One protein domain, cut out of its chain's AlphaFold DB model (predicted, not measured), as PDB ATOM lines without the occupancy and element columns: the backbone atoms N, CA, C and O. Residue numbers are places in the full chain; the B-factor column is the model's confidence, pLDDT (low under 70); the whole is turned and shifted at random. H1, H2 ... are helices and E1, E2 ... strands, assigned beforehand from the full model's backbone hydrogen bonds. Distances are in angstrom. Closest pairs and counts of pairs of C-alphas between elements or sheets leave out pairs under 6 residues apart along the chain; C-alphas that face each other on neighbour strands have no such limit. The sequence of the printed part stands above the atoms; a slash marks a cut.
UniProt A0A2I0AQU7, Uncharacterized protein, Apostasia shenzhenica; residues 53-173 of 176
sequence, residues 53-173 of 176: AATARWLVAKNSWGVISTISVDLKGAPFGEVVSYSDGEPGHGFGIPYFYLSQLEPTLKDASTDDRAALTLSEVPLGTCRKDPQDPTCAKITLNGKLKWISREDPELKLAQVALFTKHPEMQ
ATOM      1  N   ALA A  53     615.734 747.677 666.921       95.69
ATOM      2  CA  ALA A  53     615.976 746.239 666.924       95.69
ATOM      3  C   ALA A  53     617.306 745.907 667.612       95.69
ATOM      4  O   ALA A  53     617.339 745.044 668.493       95.69
ATOM      5  N   ALA A  54     618.385 746.619 667.271       95.06
ATOM      6  CA  ALA A  54     619.674 746.434 667.928       95.06
ATOM      7  C   ALA A  54     619.596 746.774 669.421       95.06
ATOM      8  O   ALA A  54     620.091 746.007 670.247       95.06
ATOM      9  N   THR A  55     618.919 747.871 669.781       95.88
ATOM     10  CA  THR A  55     618.719 748.281 671.179       95.88
ATOM     11  C   THR A  55     617.943 747.226 671.966       95.88
ATOM     12  O   THR A  55     618.355 746.863 673.068       95.88
ATOM     13  N   ALA A  56     616.870 746.664 671.397       96.31
ATOM     14  CA  ALA A  56     616.111 745.591 672.035       96.31
ATOM     15  C   ALA A  56     616.969 744.335 672.253       96.31
ATOM     16  O   ALA A  56     617.008 743.805 673.362       96.31
ATOM     17  N   ARG A  57     617.707 743.880 671.230       95.62
ATOM     18  CA  ARG A  57     618.588 742.700 671.328       95.62
ATOM     19  C   ARG A  57     619.699 742.904 672.354       95.62
ATOM     20  O   ARG A  57     619.961 742.011 673.152       95.62
ATOM     21  N   TRP A  58     620.311 744.086 672.368       95.19
ATOM     22  CA  TRP A  58     621.303 744.461 673.371       95.19
ATOM     23  C   TRP A  58     620.708 744.436 674.782       95.19
ATOM     24  O   TRP A  58     621.294 743.827 675.674       95.19
ATOM     25  N   LEU A  59     619.527 745.025 674.978       95.94
ATOM     26  CA  LEU A  59     618.895 745.100 676.292       95.94
ATOM     27  C   LEU A  59     618.534 743.710 676.841       95.94
ATOM     28  O   LEU A  59     618.751 743.454 678.027       95.94
ATOM     29  N   VAL A  60     618.049 742.807 675.978       96.88
ATOM     30  CA  VAL A  60     617.802 741.393 676.317       96.88
ATOM     31  C   VAL A  60     619.101 740.678 676.683       96.88
ATOM     32  O   VAL A  60     619.154 740.011 677.715       96.88
ATOM     33  N   ALA A  61     620.155 740.834 675.880       95.31
ATOM     34  CA  ALA A  61     621.418 740.132 676.095       95.31
ATOM     35  C   ALA A  61     622.143 740.581 677.374       95.31
ATOM     36  O   ALA A  61     622.802 739.776 678.041       95.31
ATOM     37  N   LYS A  62     622.028 741.870 677.717       94.25
ATOM     38  CA  LYS A  62     622.708 742.491 678.858       94.25
ATOM     39  C   LYS A  62     622.045 742.242 680.201       94.25
ATOM     40  O   LYS A  62     622.755 742.161 681.199       94.25
ATOM     41  N   ASN A  63     620.722 742.142 680.234       96.00
ATOM     42  CA  ASN A  63     620.013 741.825 681.463       96.00
ATOM     43  C   ASN A  63     620.140 740.331 681.807       96.00
ATOM     44  O   ASN A  63     620.402 739.470 680.957       96.00
ATOM     45  N   SER A  64     619.984 740.042 683.096       96.62
ATOM     46  CA  SER A  64     619.970 738.686 683.656       96.62
ATOM     47  C   SER A  64     618.664 738.359 684.379       96.62
ATOM     48  O   SER A  64     618.411 737.203 684.701       96.62
ATOM     49  N   TRP A  65     617.813 739.354 684.605       98.31
ATOM     50  CA  TRP A  65     616.523 739.206 685.259       98.31
ATOM     51  C   TRP A  65     615.526 740.224 684.698       98.31
ATOM     52  O   TRP A  65     615.913 741.188 684.032       98.31
ATOM     53  N   GLY A  66     614.243 740.002 684.950       98.31
ATOM     54  CA  GLY A  66     613.163 740.891 684.539       98.31
ATOM     55  C   GLY A  66     611.869 740.592 685.277       98.31
ATOM     56  O   GLY A  66     611.859 739.827 686.239       98.31
ATOM     57  N   VAL A  67     610.773 741.186 684.805       98.50
ATOM     58  CA  VAL A  67     609.424 740.856 685.280       98.50
ATOM     59  C   VAL A  67     608.687 740.121 684.174       98.50
ATOM     60  O   VAL A  67     608.459 740.700 683.109       98.50
ATOM     61  N   ILE A  68     608.313 738.868 684.417       98.25
ATOM     62  CA  ILE A  68     607.382 738.146 683.550       98.25
ATOM     63  C   ILE A  68     605.960 738.394 684.043       98.25
ATOM     64  O   ILE A  68     605.706 738.405 685.244       98.25
ATOM     65  N   SER A  69     605.040 738.660 683.123       98.44
ATOM     66  CA  SER A  69     603.629 738.877 683.418       98.44
ATOM     67  C   SER A  69     602.765 737.799 682.781       98.44
ATOM     68  O   SER A  69     602.927 737.523 681.592       98.44
ATOM     69  N   THR A  70     601.843 737.232 683.557       98.25
ATOM     70  CA  THR A  70     600.904 736.165 683.176       98.25
ATOM     71  C   THR A  70     599.465 736.533 683.544       98.25
ATOM     72  O   THR A  70     599.201 737.567 684.169       98.25
ATOM     73  N   ILE A  71     598.508 735.702 683.123       98.44
ATOM     74  CA  ILE A  71     597.092 735.828 683.482       98.44
ATOM     75  C   ILE A  71     596.798 734.840 684.608       98.44
ATOM     76  O   ILE A  71     596.810 733.631 684.390       98.44
ATOM     77  N   SER A  72     596.515 735.361 685.800       97.75
ATOM     78  CA  SER A  72     596.447 734.536 686.998       97.75
ATOM     79  C   SER A  72     595.201 733.672 687.073       97.75
ATOM     80  O   SER A  72     594.078 734.182 687.088       97.75
ATOM     81  N   VAL A  73     595.392 732.363 687.226       96.88
ATOM     82  CA  VAL A  73     594.289 731.430 687.493       96.88
ATOM     83  C   VAL A  73     593.737 731.640 688.909       96.88
ATOM     84  O   VAL A  73     592.521 731.678 689.105       96.88
ATOM     85  N   ASP A  74     594.614 731.855 689.892       95.44
ATOM     86  CA  ASP A  74     594.228 732.015 691.301       95.44
ATOM     87  C   ASP A  74     593.563 733.364 691.592       95.44
ATOM     88  O   ASP A  74     592.679 733.459 692.446       95.44
ATOM     89  N   LEU A  75     593.924 734.401 690.833       97.19
ATOM     90  CA  LEU A  75     593.320 735.731 690.926       97.19
ATOM     91  C   LEU A  75     592.228 735.957 689.871       97.19
ATOM     92  O   LEU A  75     591.927 737.098 689.524       97.19
ATOM     93  N   LYS A  76     591.606 734.878 689.375       97.06
ATOM     94  CA  LYS A  76     590.419 734.922 688.500       97.06
ATOM     95  C   LYS A  76     590.618 735.781 687.239       97.06
ATOM     96  O   LYS A  76     589.731 736.541 686.853       97.06
ATOM     97  N   GLY A  77     591.778 735.654 686.601       97.12
ATOM     98  CA  GLY A  77     592.134 736.337 685.356       97.12
ATOM     99  C   GLY A  77     592.817 737.696 685.530       97.12
ATOM    100  O   GLY A  77     593.017 738.394 684.538       97.12
ATOM    101  N   ALA A  78     593.176 738.097 686.754       98.12
ATOM    102  CA  ALA A  78     593.952 739.317 686.966       98.12
ATOM    103  C   ALA A  78     595.387 739.178 686.408       98.12
ATOM    104  O   ALA A  78     595.966 738.092 686.495       98.12
ATOM    105  N   PRO A  79     595.995 740.256 685.877       97.69
ATOM    106  CA  PRO A  79     597.411 740.259 685.531       97.69
ATOM    107  C   PRO A  79     598.269 740.005 686.770       97.69
ATOM    108  O   PRO A  79     598.055 740.624 687.815       97.69
ATOM    109  N   PHE A  80     599.258 739.131 686.641       97.75
ATOM    110  CA  PHE A  80     600.218 738.823 687.693       97.75
ATOM    111  C   PHE A  80     601.631 739.040 687.170       97.75
ATOM    112  O   PHE A  80     601.888 738.764 686.005       97.75
ATOM    113  N   GLY A  81     602.520 739.579 688.004       97.56
ATOM    114  CA  GLY A  81     603.904 739.870 687.643       97.56
ATOM    115  C   GLY A  81     604.868 739.229 688.632       97.56
ATOM    116  O   GLY A  81     604.744 739.449 689.835       97.56
ATOM    117  N   GLU A  82     605.838 738.481 688.121       97.19
ATOM    118  CA  GLU A  82     606.851 737.773 688.904       97.19
ATOM    119  C   GLU A  82     608.255 738.214 688.478       97.19
ATOM    120  O   GLU A  82     608.534 738.380 687.287       97.19
ATOM    121  N   VAL A  83     609.150 738.419 689.450       97.94
ATOM    122  CA  VAL A  83     610.571 738.678 689.175       97.94
ATOM    123  C   VAL A  83     611.242 737.355 688.842       97.94
ATOM    124  O   VAL A  83     611.280 736.460 689.679       97.94
ATOM    125  N   VAL A  84     611.810 737.251 687.643       97.50
ATOM    126  CA  VAL A  84     612.432 736.016 687.158       97.50
ATOM    127  C   VAL A  84     613.837 736.263 686.634       97.50
ATOM    128  O   VAL A  84     614.109 737.257 685.956       97.50
ATOM    129  N   SER A  85     614.727 735.316 686.911       97.62
ATOM    130  CA  SER A  85     616.017 735.208 686.235       97.62
ATOM    131  C   SER A  85     615.836 734.578 684.857       97.62
ATOM    132  O   SER A  85     615.053 733.643 684.684       97.62
ATOM    133  N   TYR A  86     616.586 735.068 683.873       97.94
ATOM    134  CA  TYR A  86     616.567 734.521 682.520       97.94
ATOM    135  C   TYR A  86     617.936 734.637 681.845       97.94
ATOM    136  O   TYR A  86     618.831 735.355 682.305       97.94
ATOM    137  N   SER A  87     618.095 733.946 680.722       97.81
ATOM    138  CA  SER A  87     619.220 734.146 679.813       97.81
ATOM    139  C   SER A  87     618.793 733.922 678.369       97.81
ATOM    140  O   SER A  87     617.985 733.039 678.112       97.81
ATOM    141  N   ASP A  88     619.328 734.692 677.423       97.00
ATOM    142  CA  ASP A  88     619.092 734.504 675.987       97.00
ATOM    143  C   ASP A  88     620.255 733.823 675.249       97.00
ATOM    144  O   ASP A  88     620.233 733.697 674.022       97.00
ATOM    145  N   GLY A  89     621.287 733.419 675.989       95.00
ATOM    146  CA  GLY A  89     622.512 732.820 675.473       95.00
ATOM    147  C   GLY A  89     623.680 733.004 676.439       95.00
ATOM    148  O   GLY A  89     623.541 733.548 677.536       95.00
ATOM    149  N   GLU A  90     624.860 732.551 676.035       91.12
ATOM    150  CA  GLU A  90     626.083 732.796 676.798       91.12
ATOM    151  C   GLU A  90     626.470 734.288 676.757       91.12
ATOM    152  O   GLU A  90     626.099 735.004 675.820       91.12
ATOM    153  N   PRO A  91     627.245 734.796 677.735       85.31
ATOM    154  CA  PRO A  91     627.768 736.157 677.690       85.31
ATOM    155  C   PRO A  91     628.473 736.453 676.356       85.31
ATOM    156  O   PRO A  91     629.435 735.786 675.983       85.31
ATOM    157  N   GLY A  92     627.976 737.457 675.628       84.00
ATOM    158  CA  GLY A  92     628.483 737.845 674.304       84.00
ATOM    159  C   GLY A  92     627.894 737.073 673.114       84.00
ATOM    160  O   GLY A  92     628.096 737.496 671.980       84.00
ATOM    161  N   HIS A  93     627.116 736.013 673.350       88.50
ATOM    162  CA  HIS A  93     626.521 735.150 672.321       88.50
ATOM    163  C   HIS A  93     625.013 734.946 672.564       88.50
ATOM    164  O   HIS A  93     624.531 733.823 672.698       88.50
ATOM    165  N   GLY A  94     624.266 736.050 672.654       88.50
ATOM    166  CA  GLY A  94     622.811 736.042 672.834       88.50
ATOM    167  C   GLY A  94     622.050 735.799 671.526       88.50
ATOM    168  O   GLY A  94     622.323 736.433 670.502       88.50
ATOM    169  N   PHE A  95     621.059 734.909 671.558       90.62
ATOM    170  CA  PHE A  95     620.198 734.584 670.414       90.62
ATOM    171  C   PHE A  95     618.875 735.363 670.425       90.62
ATOM    172  O   PHE A  95     618.136 735.343 669.434       90.62
ATOM    173  N   GLY A  96     618.593 736.101 671.507       92.62
ATOM    174  CA  GLY A  96     617.374 736.886 671.695       92.62
ATOM    175  C   GLY A  96     616.131 736.071 672.066       92.62
ATOM    176  O   GLY A  96     615.032 736.612 671.974       92.62
ATOM    177  N   ILE A  97     616.290 734.804 672.464       96.31
ATOM    178  CA  ILE A  97     615.219 733.940 672.987       96.31
ATOM    179  C   ILE A  97     615.415 733.806 674.501       96.31
ATOM    180  O   ILE A  97     616.355 733.131 674.907       96.31
ATOM    181  N   PRO A  98     614.581 734.434 675.348       97.81
ATOM    182  CA  PRO A  98     614.711 734.314 676.797       97.81
ATOM    183  C   PRO A  98     614.350 732.906 677.289       97.81
ATOM    184  O   PRO A  98     613.200 732.483 677.183       97.81
ATOM    185  N   TYR A  99     615.317 732.206 677.875       98.00
ATOM    186  CA  TYR A  99     615.108 730.975 678.631       98.00
ATOM    187  C   TYR A  99     614.955 731.286 680.115       98.00
ATOM    188  O   TYR A  99     615.692 732.112 680.656       98.00
ATOM    189  N   PHE A 100     614.043 730.579 680.775       96.88
ATOM    190  CA  PHE A 100     613.767 730.698 682.206       96.88
ATOM    191  C   PHE A 100     613.964 729.346 682.889       96.88
ATOM    192  O   PHE A 100     613.740 728.299 682.279       96.88
ATOM    193  N   TYR A 101     614.342 729.370 684.165       94.38
ATOM    194  CA  TYR A 101     614.426 728.174 684.999       94.38
ATOM    195  C   TYR A 101     613.426 728.295 686.146       94.38
ATOM    196  O   TYR A 101     613.715 728.919 687.163       94.38
ATOM    197  N   LEU A 102     612.222 727.761 685.934       92.12
ATOM    198  CA  LEU A 102     611.083 727.929 686.837       92.12
ATOM    199  C   LEU A 102     610.687 726.591 687.469       92.12
ATOM    200  O   LEU A 102     610.702 725.548 686.810       92.12
ATOM    201  N   SER A 103     610.305 726.629 688.745       86.88
ATOM    202  CA  SER A 103     609.734 725.480 689.452       86.88
ATOM    203  C   SER A 103     608.259 725.312 689.098       86.88
ATOM    204  O   SER A 103     607.539 726.293 688.943       86.88
ATOM    205  N   GLN A 104     607.767 724.069 689.049       83.75
ATOM    206  CA  GLN A 104     606.333 723.779 688.858       83.75
ATOM    207  C   GLN A 104     605.443 724.340 689.979       83.75
ATOM    208  O   GLN A 104     604.226 724.388 689.826       83.75
ATOM    209  N   LEU A 105     606.042 724.739 691.104       85.94
ATOM    210  CA  LEU A 105     605.343 725.371 692.221       85.94
ATOM    211  C   LEU A 105     605.127 726.880 692.018       85.94
ATOM    212  O   LEU A 105     604.342 727.462 692.763       85.94
ATOM    213  N   GLU A 106     605.794 727.507 691.041       88.81
ATOM    214  CA  GLU A 106     605.647 728.942 690.779       88.81
ATOM    215  C   GLU A 106     604.273 729.262 690.156       88.81
ATOM    216  O   GLU A 106     603.848 728.568 689.217       88.81
ATOM    217  N   PRO A 107     603.588 730.340 690.595       92.81
ATOM    218  CA  PRO A 107     602.320 730.776 690.009       92.81
ATOM    219  C   PRO A 107     602.408 731.007 688.497       92.81
ATOM    220  O   PRO A 107     601.501 730.612 687.769       92.81
ATOM    221  N   THR A 108     603.529 731.552 688.009       93.50
ATOM    222  CA  THR A 108     603.771 731.795 686.576       93.50
ATOM    223  C   THR A 108     603.633 730.527 685.729       93.50
ATOM    224  O   THR A 108     603.024 730.574 684.659       93.50
ATOM    225  N   LEU A 109     604.160 729.376 686.175       91.88
ATOM    226  CA  LEU A 109     604.016 728.127 685.412       91.88
ATOM    227  C   LEU A 109     602.595 727.569 685.480       91.88
ATOM    228  O   LEU A 109     602.094 727.044 684.484       91.88
ATOM    229  N   LYS A 110     601.931 727.702 686.631       93.38
ATOM    230  CA  LYS A 110     600.520 727.333 686.768       93.38
ATOM    231  C   LYS A 110     599.646 728.159 685.823       93.38
ATOM    232  O   LYS A 110     598.833 727.584 685.099       93.38
ATOM    233  N   ASP A 111     599.858 729.467 685.772       95.88
ATOM    234  CA  ASP A 111     599.150 730.376 684.876       95.88
ATOM    235  C   ASP A 111     599.398 730.011 683.408       95.88
ATOM    236  O   ASP A 111     598.448 729.775 682.658       95.88
ATOM    237  N   ALA A 112     600.670 729.845 683.028       94.25
ATOM    238  CA  ALA A 112     601.078 729.503 681.667       94.25
ATOM    239  C   ALA A 112     600.544 728.144 681.178       94.25
ATOM    240  O   ALA A 112     600.394 727.934 679.975       94.25
ATOM    241  N   SER A 113     600.239 727.218 682.096       93.19
ATOM    242  CA  SER A 113     599.612 725.935 681.758       93.19
ATOM    243  C   SER A 113     598.147 726.069 681.318       93.19
ATOM    244  O   SER A 113     597.642 725.206 680.602       93.19
ATOM    245  N   THR A 114     597.472 727.152 681.724       95.88
ATOM    246  CA  THR A 114     596.076 727.447 681.367       95.88
ATOM    247  C   THR A 114     595.988 728.462 680.229       95.88
ATOM    248  O   THR A 114     595.217 728.269 679.289       95.88
ATOM    249  N   ASP A 115     596.787 729.527 680.289       97.06
ATOM    250  CA  ASP A 115     596.914 730.540 679.242       97.06
ATOM    251  C   ASP A 115     598.396 730.842 679.025       97.06
ATOM    252  O   ASP A 115     599.051 731.461 679.859       97.06
ATOM    253  N   ASP A 116     598.931 730.397 677.889       97.19
ATOM    254  CA  ASP A 116     600.360 730.487 677.608       97.19
ATOM    255  C   ASP A 116     600.831 731.906 677.268       97.19
ATOM    256  O   ASP A 116     602.029 732.101 677.075       97.19
ATOM    257  N   ARG A 117     599.936 732.900 677.179       98.19
ATOM    258  CA  ARG A 117     600.312 734.288 676.887       98.19
ATOM    259  C   ARG A 117     601.076 734.893 678.058       98.19
ATOM    260  O   ARG A 117     600.595 734.922 679.187       98.19
ATOM    261  N   ALA A 118     602.240 735.454 677.751       98.06
ATOM    262  CA  ALA A 118     603.087 736.109 678.734       98.06
ATOM    263  C   ALA A 118     603.786 737.341 678.149       98.06
ATOM    264  O   ALA A 118     603.926 737.482 676.928       98.06
ATOM    265  N   ALA A 119     604.258 738.219 679.031       98.50
ATOM    266  CA  ALA A 119     605.064 739.376 678.664       98.50
ATOM    267  C   ALA A 119     606.307 739.495 679.557       98.50
ATOM    268  O   ALA A 119     606.173 739.539 680.773       98.50
ATOM    269  N   LEU A 120     607.509 739.585 678.978       98.69
ATOM    270  CA  LEU A 120     608.746 739.869 679.718       98.69
ATOM    271  C   LEU A 120     609.084 741.354 679.601       98.69
ATOM    272  O   LEU A 120     609.329 741.840 678.498       98.69
ATOM    273  N   THR A 121     609.146 742.063 680.725       98.62
ATOM    274  CA  THR A 121     609.526 743.480 680.775       98.62
ATOM    275  C   THR A 121     610.926 743.652 681.351       98.62
ATOM    276  O   THR A 121     611.252 743.091 682.398       98.62
ATOM    277  N   LEU A 122     611.740 744.450 680.661       98.44
ATOM    278  CA  LEU A 122     613.142 744.714 680.981       98.44
ATOM    279  C   LEU A 122     613.418 746.217 681.005       98.44
ATOM    280  O   LEU A 122     612.838 746.986 680.232       98.44
ATOM    281  N   SER A 123     614.348 746.622 681.865       97.56
ATOM    282  CA  SER A 123     614.822 748.000 681.995       97.56
ATOM    283  C   SER A 123     616.335 748.055 681.815       97.56
ATOM    284  O   SER A 123     617.048 747.113 682.151       97.56
ATOM    285  N   GLU A 124     616.835 749.166 681.286       96.88
ATOM    286  CA  GLU A 124     618.266 749.458 681.229       96.88
ATOM    287  C   GLU A 124     618.839 749.852 682.598       96.88
ATOM    288  O   GLU A 124     620.025 749.664 682.851       96.88
ATOM    289  N   VAL A 125     618.016 750.388 683.503       96.81
ATOM    290  CA  VAL A 125     618.479 750.960 684.779       96.81
ATOM    291  C   VAL A 125     619.310 749.980 685.619       96.81
ATOM    292  O   VAL A 125     620.380 750.386 686.081       96.81
ATOM    293  N   PRO A 126     618.931 748.694 685.773       95.25
ATOM    294  CA  PRO A 126     619.748 747.716 686.494       95.25
ATOM    295  C   PRO A 126     621.148 747.488 685.900       95.25
ATOM    296  O   PRO A 126     622.029 747.003 686.602       95.25
ATOM    297  N   LEU A 127     621.376 747.845 684.631       94.44
ATOM    298  CA  LEU A 127     622.680 747.728 683.969       94.44
ATOM    299  C   LEU A 127     623.647 748.860 684.353       94.44
ATOM    300  O   LEU A 127     624.837 748.780 684.051       94.44
ATOM    301  N   GLY A 128     623.151 749.940 684.969       94.44
ATOM    302  CA  GLY A 128     623.942 751.120 685.340       94.44
ATOM    303  C   GLY A 128     624.346 752.029 684.169       94.44
ATOM    304  O   GLY A 128     625.044 753.025 684.380       94.44
ATOM    305  N   THR A 129     623.915 751.719 682.940       93.81
ATOM    306  CA  THR A 129     624.175 752.531 681.737       93.81
ATOM    307  C   THR A 129     623.188 753.692 681.583       93.81
ATOM    308  O   THR A 129     623.563 754.738 681.056       93.81
ATOM    309  N   CYS A 130     621.986 753.579 682.156       93.75
ATOM    310  CA  CYS A 130     621.071 754.699 682.376       93.75
ATOM    311  C   CYS A 130     621.232 755.245 683.807       93.75
ATOM    312  O   CYS A 130     621.067 754.513 684.780       93.75
ATOM    313  N   ARG A 131     621.523 756.548 683.941       93.62
ATOM    314  CA  ARG A 131     621.674 757.249 685.240       93.62
ATOM    315  C   ARG A 131     620.543 758.229 685.562       93.62
ATOM    316  O   ARG A 131     620.667 759.032 686.482       93.62
ATOM    317  N   LYS A 132     619.483 758.219 684.760       95.19
ATOM    318  CA  LYS A 132     618.306 759.070 684.944       95.19
ATOM    319  C   LYS A 132     617.165 758.260 685.553       95.19
ATOM    320  O   LYS A 132     617.323 757.079 685.854       95.19
ATOM    321  N   ASP A 133     616.021 758.909 685.722       96.25
ATOM    322  CA  ASP A 133     614.791 758.228 686.108       96.25
ATOM    323  C   ASP A 133     614.443 757.093 685.109       96.25
ATOM    324  O   ASP A 133     614.563 757.309 683.899       96.25
ATOM    325  N   PRO A 134     613.993 755.904 685.564       94.75
ATOM    326  CA  PRO A 134     613.609 754.797 684.678       94.75
ATOM    327  C   PRO A 134     612.527 755.138 683.632       94.75
ATOM    328  O   PRO A 134     612.399 754.456 682.604       94.75
ATOM    329  N   GLN A 135     611.713 756.171 683.872       95.31
ATOM    330  CA  GLN A 135     610.706 756.640 682.924       95.31
ATOM    331  C   GLN A 135     611.274 757.575 681.856       95.31
ATOM    332  O   GLN A 135     610.632 757.699 680.809       95.31
ATOM    333  N   ASP A 136     612.470 758.150 682.044       96.00
ATOM    334  CA  ASP A 136     613.111 759.000 681.037       96.00
ATOM    335  C   ASP A 136     613.191 758.242 679.692       96.00
ATOM    336  O   ASP A 136     613.622 757.084 679.650       96.00
ATOM    337  N   PRO A 137     612.738 758.846 678.578       91.56
ATOM    338  CA  PRO A 137     612.658 758.168 677.284       91.56
ATOM    339  C   PRO A 137     614.030 757.833 676.684       91.56
ATOM    340  O   PRO A 137     614.106 757.027 675.764       91.56
ATOM    341  N   THR A 138     615.110 758.437 677.189       92.81
ATOM    342  CA  THR A 138     616.488 758.108 676.796       92.81
ATOM    343  C   THR A 138     617.003 756.830 677.454       92.81
ATOM    344  O   THR A 138     618.010 756.298 677.000       92.81
ATOM    345  N   CYS A 139     616.313 756.323 678.480       95.19
ATOM    346  CA  CYS A 139     616.623 755.054 679.122       95.19
ATOM    347  C   CYS A 139     615.799 753.930 678.501       95.19
ATOM    348  O   CYS A 139     614.560 753.945 678.532       95.19
ATOM    349  N   ALA A 140     616.493 752.947 677.934       96.31
ATOM    350  CA  ALA A 140     615.859 751.868 677.206       96.31
ATOM    351  C   ALA A 140     615.019 750.985 678.141       96.31
ATOM    352  O   ALA A 140     615.393 750.646 679.268       96.31
ATOM    353  N   LYS A 141     613.849 750.601 677.642       96.38
ATOM    354  CA  LYS A 141     612.928 749.656 678.270       96.38
ATOM    355  C   LYS A 141     612.160 748.939 677.178       96.38
ATOM    356  O   LYS A 141     611.825 749.548 676.163       96.38
ATOM    357  N   ILE A 142     611.901 747.654 677.379       97.38
ATOM    358  CA  ILE A 142     611.164 746.835 676.415       97.38
ATOM    359  C   ILE A 142     610.212 745.895 677.136       97.38
ATOM    360  O   ILE A 142     610.496 745.442 678.243       97.38
ATOM    361  N   THR A 143     609.120 745.562 676.454       98.44
ATOM    362  CA  THR A 143     608.217 744.479 676.835       98.44
ATOM    363  C   THR A 143     608.097 743.520 675.657       98.44
ATOM    364  O   THR A 143     607.583 743.881 674.599       98.44
ATOM    365  N   LEU A 144     608.593 742.297 675.833       98.25
ATOM    366  CA  LEU A 144     608.471 741.214 674.867       98.25
ATOM    367  C   LEU A 144     607.170 740.464 675.141       98.25
ATOM    368  O   LEU A 144     607.067 739.767 676.144       98.25
ATOM    369  N   ASN A 145     606.189 740.608 674.257       98.25
ATOM    370  CA  ASN A 145     604.934 739.867 674.336       98.25
ATOM    371  C   ASN A 145     605.055 738.568 673.537       98.25
ATOM    372  O   ASN A 145     605.546 738.580 672.407       98.25
ATOM    373  N   GLY A 146     604.587 737.459 674.096       97.62
ATOM    374  CA  GLY A 146     604.687 736.167 673.437       97.62
ATOM    375  C   GLY A 146     603.961 735.065 674.187       97.62
ATOM    376  O   GLY A 146     602.956 735.302 674.858       97.62
ATOM    377  N   LYS A 147     604.471 733.844 674.029       97.44
ATOM    378  CA  LYS A 147     603.950 732.653 674.694       97.44
ATOM    379  C   LYS A 147     605.055 731.973 675.487       97.44
ATOM    380  O   LYS A 147     606.133 731.759 674.935       97.44
ATOM    381  N   LEU A 148     604.784 731.604 676.734       95.44
ATOM    382  CA  LEU A 148     605.695 730.790 677.531       95.44
ATOM    383  C   LEU A 148     605.530 729.323 677.122       95.44
ATOM    384  O   LEU A 148     604.424 728.783 677.142       95.44
ATOM    385  N   LYS A 149     606.623 728.683 676.705       94.31
ATOM    386  CA  LYS A 149     606.624 727.292 676.244       94.31
ATOM    387  C   LYS A 149     607.511 726.439 677.133       94.31
ATOM    388  O   LYS A 149     608.630 726.821 677.455       94.31
ATOM    389  N   TRP A 150     606.987 725.280 677.516       92.50
ATOM    390  CA  TRP A 150     607.750 724.275 678.238       92.50
ATOM    391  C   TRP A 150     608.684 723.539 677.277       92.50
ATOM    392  O   TRP A 150     608.228 723.039 676.248       92.50
ATOM    393  N   ILE A 151     609.965 723.446 677.631       94.25
ATOM    394  CA  ILE A 151     610.958 722.669 676.885       94.25
ATOM    395  C   ILE A 151     610.981 721.256 677.474       94.25
ATOM    396  O   ILE A 151     611.219 721.078 678.672       94.25
ATOM    397  N   SER A 152     610.684 720.245 676.655       92.44
ATOM    398  CA  SER A 152     610.658 718.854 677.118       92.44
ATOM    399  C   SER A 152     612.074 718.315 677.361       92.44
ATOM    400  O   SER A 152     613.064 718.886 676.906       92.44
ATOM    401  N   ARG A 153     612.196 717.203 678.098       91.31
ATOM    402  CA  ARG A 153     613.509 716.598 678.404       91.31
ATOM    403  C   ARG A 153     614.181 715.980 677.180       91.31
ATOM    404  O   ARG A 153     615.395 715.806 677.171       91.31
ATOM    405  N   GLU A 154     613.381 715.636 676.184       94.81
ATOM    406  CA  GLU A 154     613.781 715.019 674.925       94.81
ATOM    407  C   GLU A 154     614.136 716.068 673.862       94.81
ATOM    408  O   GLU A 154     614.716 715.718 672.834       94.81
ATOM    409  N   ASP A 155     613.793 717.337 674.099       96.31
ATOM    410  CA  ASP A 155     614.051 718.424 673.165       96.31
ATOM    411  C   ASP A 155     615.547 718.798 673.161       96.31
ATOM    412  O   ASP A 155     616.110 719.110 674.220       96.31
ATOM    413  N   PRO A 156     616.228 718.800 671.998       94.50
ATOM    414  CA  PRO A 156     617.619 719.241 671.907       94.50
ATOM    415  C   PRO A 156     617.839 720.696 672.361       94.50
ATOM    416  O   PRO A 156     618.945 721.029 672.798       94.50
ATOM    417  N   GLU A 157     616.814 721.555 672.314       95.94
ATOM    418  CA  GLU A 157     616.862 722.938 672.806       95.94
ATOM    419  C   GLU A 157     617.148 723.006 674.314       95.94
ATOM    420  O   GLU A 157     617.798 723.949 674.775       95.94
ATOM    421  N   LEU A 158     616.786 721.973 675.091       96.06
ATOM    422  CA  LEU A 158     617.024 721.937 676.537       96.06
ATOM    423  C   LEU A 158     618.504 722.121 676.882       96.06
ATOM    424  O   LEU A 158     618.840 722.831 677.831       96.06
ATOM    425  N   LYS A 159     619.406 721.512 676.105       94.69
ATOM    426  CA  LYS A 159     620.847 721.627 676.354       94.69
ATOM    427  C   LYS A 159     621.332 723.063 676.143       94.69
ATOM    428  O   LYS A 159     622.161 723.537 676.918       94.69
ATOM    429  N   LEU A 160     620.803 723.745 675.127       94.38
ATOM    430  CA  LEU A 160     621.116 725.146 674.836       94.38
ATOM    431  C   LEU A 160     620.593 726.057 675.949       94.38
ATOM    432  O   LEU A 160     621.345 726.887 676.455       94.38
ATOM    433  N   ALA A 161     619.348 725.845 676.384       96.25
ATOM    434  CA  ALA A 161     618.739 726.587 677.482       96.25
ATOM    435  C   ALA A 161     619.532 726.425 678.791       96.25
ATOM    436  O   ALA A 161     619.839 727.417 679.451       96.25
ATOM    437  N   GLN A 162     619.928 725.195 679.140       95.69
ATOM    438  CA  GLN A 162     620.747 724.911 680.324       95.69
ATOM    439  C   GLN A 162     622.097 725.633 680.283       95.69
ATOM    440  O   GLN A 162     622.489 726.242 681.274       95.69
ATOM    441  N   VAL A 163     622.802 725.594 679.148       95.38
ATOM    442  CA  VAL A 163     624.080 726.305 678.995       95.38
ATOM    443  C   VAL A 163     623.874 727.817 679.113       95.38
ATOM    444  O   VAL A 163     624.574 728.467 679.885       95.38
ATOM    445  N   ALA A 164     622.880 728.375 678.418       96.25
ATOM    446  CA  ALA A 164     622.570 729.801 678.485       96.25
ATOM    447  C   ALA A 164     622.269 730.255 679.922       96.25
ATOM    448  O   ALA A 164     622.787 731.282 680.374       96.25
ATOM    449  N   LEU A 165     621.448 729.489 680.644       97.06
ATOM    450  CA  LEU A 165     621.045 729.779 682.015       97.06
ATOM    451  C   LEU A 165     622.202 729.618 682.995       97.06
ATOM    452  O   LEU A 165     622.472 730.557 683.729       97.06
ATOM    453  N   PHE A 166     622.923 728.494 683.002       96.00
ATOM    454  CA  PHE A 166     623.945 728.228 684.029       96.00
ATOM    455  C   PHE A 166     625.213 729.040 683.832       96.00
ATOM    456  O   PHE A 166     625.867 729.387 684.810       96.00
ATOM    457  N   THR A 167     625.535 729.421 682.597       94.19
ATOM    458  CA  THR A 167     626.643 730.349 682.367       94.19
ATOM    459  C   THR A 167     626.308 731.752 682.887       94.19
ATOM    460  O   THR A 167     627.187 732.424 683.425       94.19
ATOM    461  N   LYS A 168     625.051 732.210 682.763       94.81
ATOM    462  CA  LYS A 168     624.621 733.533 683.260       94.81
ATOM    463  C   LYS A 168     624.242 733.519 684.753       94.81
ATOM    464  O   LYS A 168     624.429 734.526 685.429       94.81
ATOM    465  N   HIS A 169     623.778 732.379 685.265       95.94
ATOM    466  CA  HIS A 169     623.306 732.140 686.635       95.94
ATOM    467  C   HIS A 169     623.911 730.843 687.210       95.94
ATOM    468  O   HIS A 169     623.220 729.824 687.296       95.94
ATOM    469  N   PRO A 170     625.194 730.846 687.622       94.81
ATOM    470  CA  PRO A 170     625.905 729.627 688.034       94.81
ATOM    471  C   PRO A 170     625.265 728.864 689.202       94.81
ATOM    472  O   PRO A 170     625.367 727.641 689.273       94.81
ATOM    473  N   GLU A 171     624.562 729.563 690.094       93.75
ATOM    474  CA  GLU A 171     623.880 728.959 691.247       93.75
ATOM    475  C   GLU A 171     622.751 727.994 690.840       93.75
ATOM    476  O   GLU A 171     622.433 727.070 691.585       93.75
ATOM    477  N   MET A 172     622.188 728.132 689.632       94.00
ATOM    478  CA  MET A 172     621.134 727.239 689.132       94.00
ATOM    479  C   MET A 172     621.633 725.822 688.808       94.00
ATOM    480  O   MET A 172     620.833 724.889 688.759       94.00
ATOM    481  N   GLN A 173     622.941 725.631 688.597       86.81
ATOM    482  CA  GLN A 173     623.516 724.326 688.254       86.81
ATOM    483  C   GLN A 173     623.492 723.336 689.437       86.81
ATOM    484  O   GLN A 173     623.547 722.127 689.223       86.81
TER     485      GLN A 173
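What this domain is: This is residues 53 to 173 of the 176 residues of an uncharacterized protein of Apostasia shenzhenica (UniProt A0A2I0AQU7). One antiparallel sheet of five strands, curled like part of a barrel, wraps round helix H1, while H2 and H3 cover parts of its opposite face. H3 and H1 on opposite faces make three layers; only residues 152 to 157 stick out. The 121 printed residues hold four named helices and five named strands, along the chain H1 E1 E2 E3 H2 E4 E5 H3 H4, with sheet order E3 E2 E1 E4 E5. The class is mixed; the whole is compact, radius of gyration of the C-alphas 14.8 A, spanning 38 by 35 by 26 A.

How they stand to each other: The sheet curls round H1, residues 53 to 62, whose closest C-alphas to E3, residues 93 to 100, are Ala 61 and Gly 94, 5.4 A. E1, residues 65 to 71, E2, residues 79 to 90, and E3 form a meander, each the antiparallel neighbour of the one before, with N 68 and O 82 at 2.9 A and N 95 and O 88 at 2.9 A. H2, residues 107 to 114, is on the sheet at a height of 8.1 A; its closest C-alphas to E1 are Asp 111 and Ile 71, 6.0 A. E4, residues 117 to 123, is antiparallel to E1, N 69 and O 119 at 2.8 A, and forms a hairpin with E5, residues 141 to 147, N 144 and O 120 at 2.8 A. H3, residues 157 to 168, on the same face as H2, runs across the strands, at 73 degrees to E2 on the local plane; Ala 164 and Gly 89 have the closest C-alphas, 4.3 A. H4, residues 170 to 173, only just touches H3, only at the corner, with 3 pairs of C-alphas within 8 A, made by residues 165 to 166 of H3 alone; the closest are Phe 166 and Gln 173, 5.8 A. Each O i to N i+4 pair is within hydrogen-bond range in H1 and H3, 3 of 4 in H2; H4 is too short for one.

Where its parts are: H1 begins at C-alpha 53 (615.976, 746.239, 666.924). E2 spans 30.9 A and bends by 61 degrees at residue 83; H3 spans 16.8 A. H4 ends at C-alpha 173 (623.516, 724.326, 688.254).

The domain as a whole: The C-alphas farthest apart are Lys 132 and Glu 154, 45.4 A. The printed part has no cut; E4 to E5 is the long link. No printed residue is under pLDDT 70.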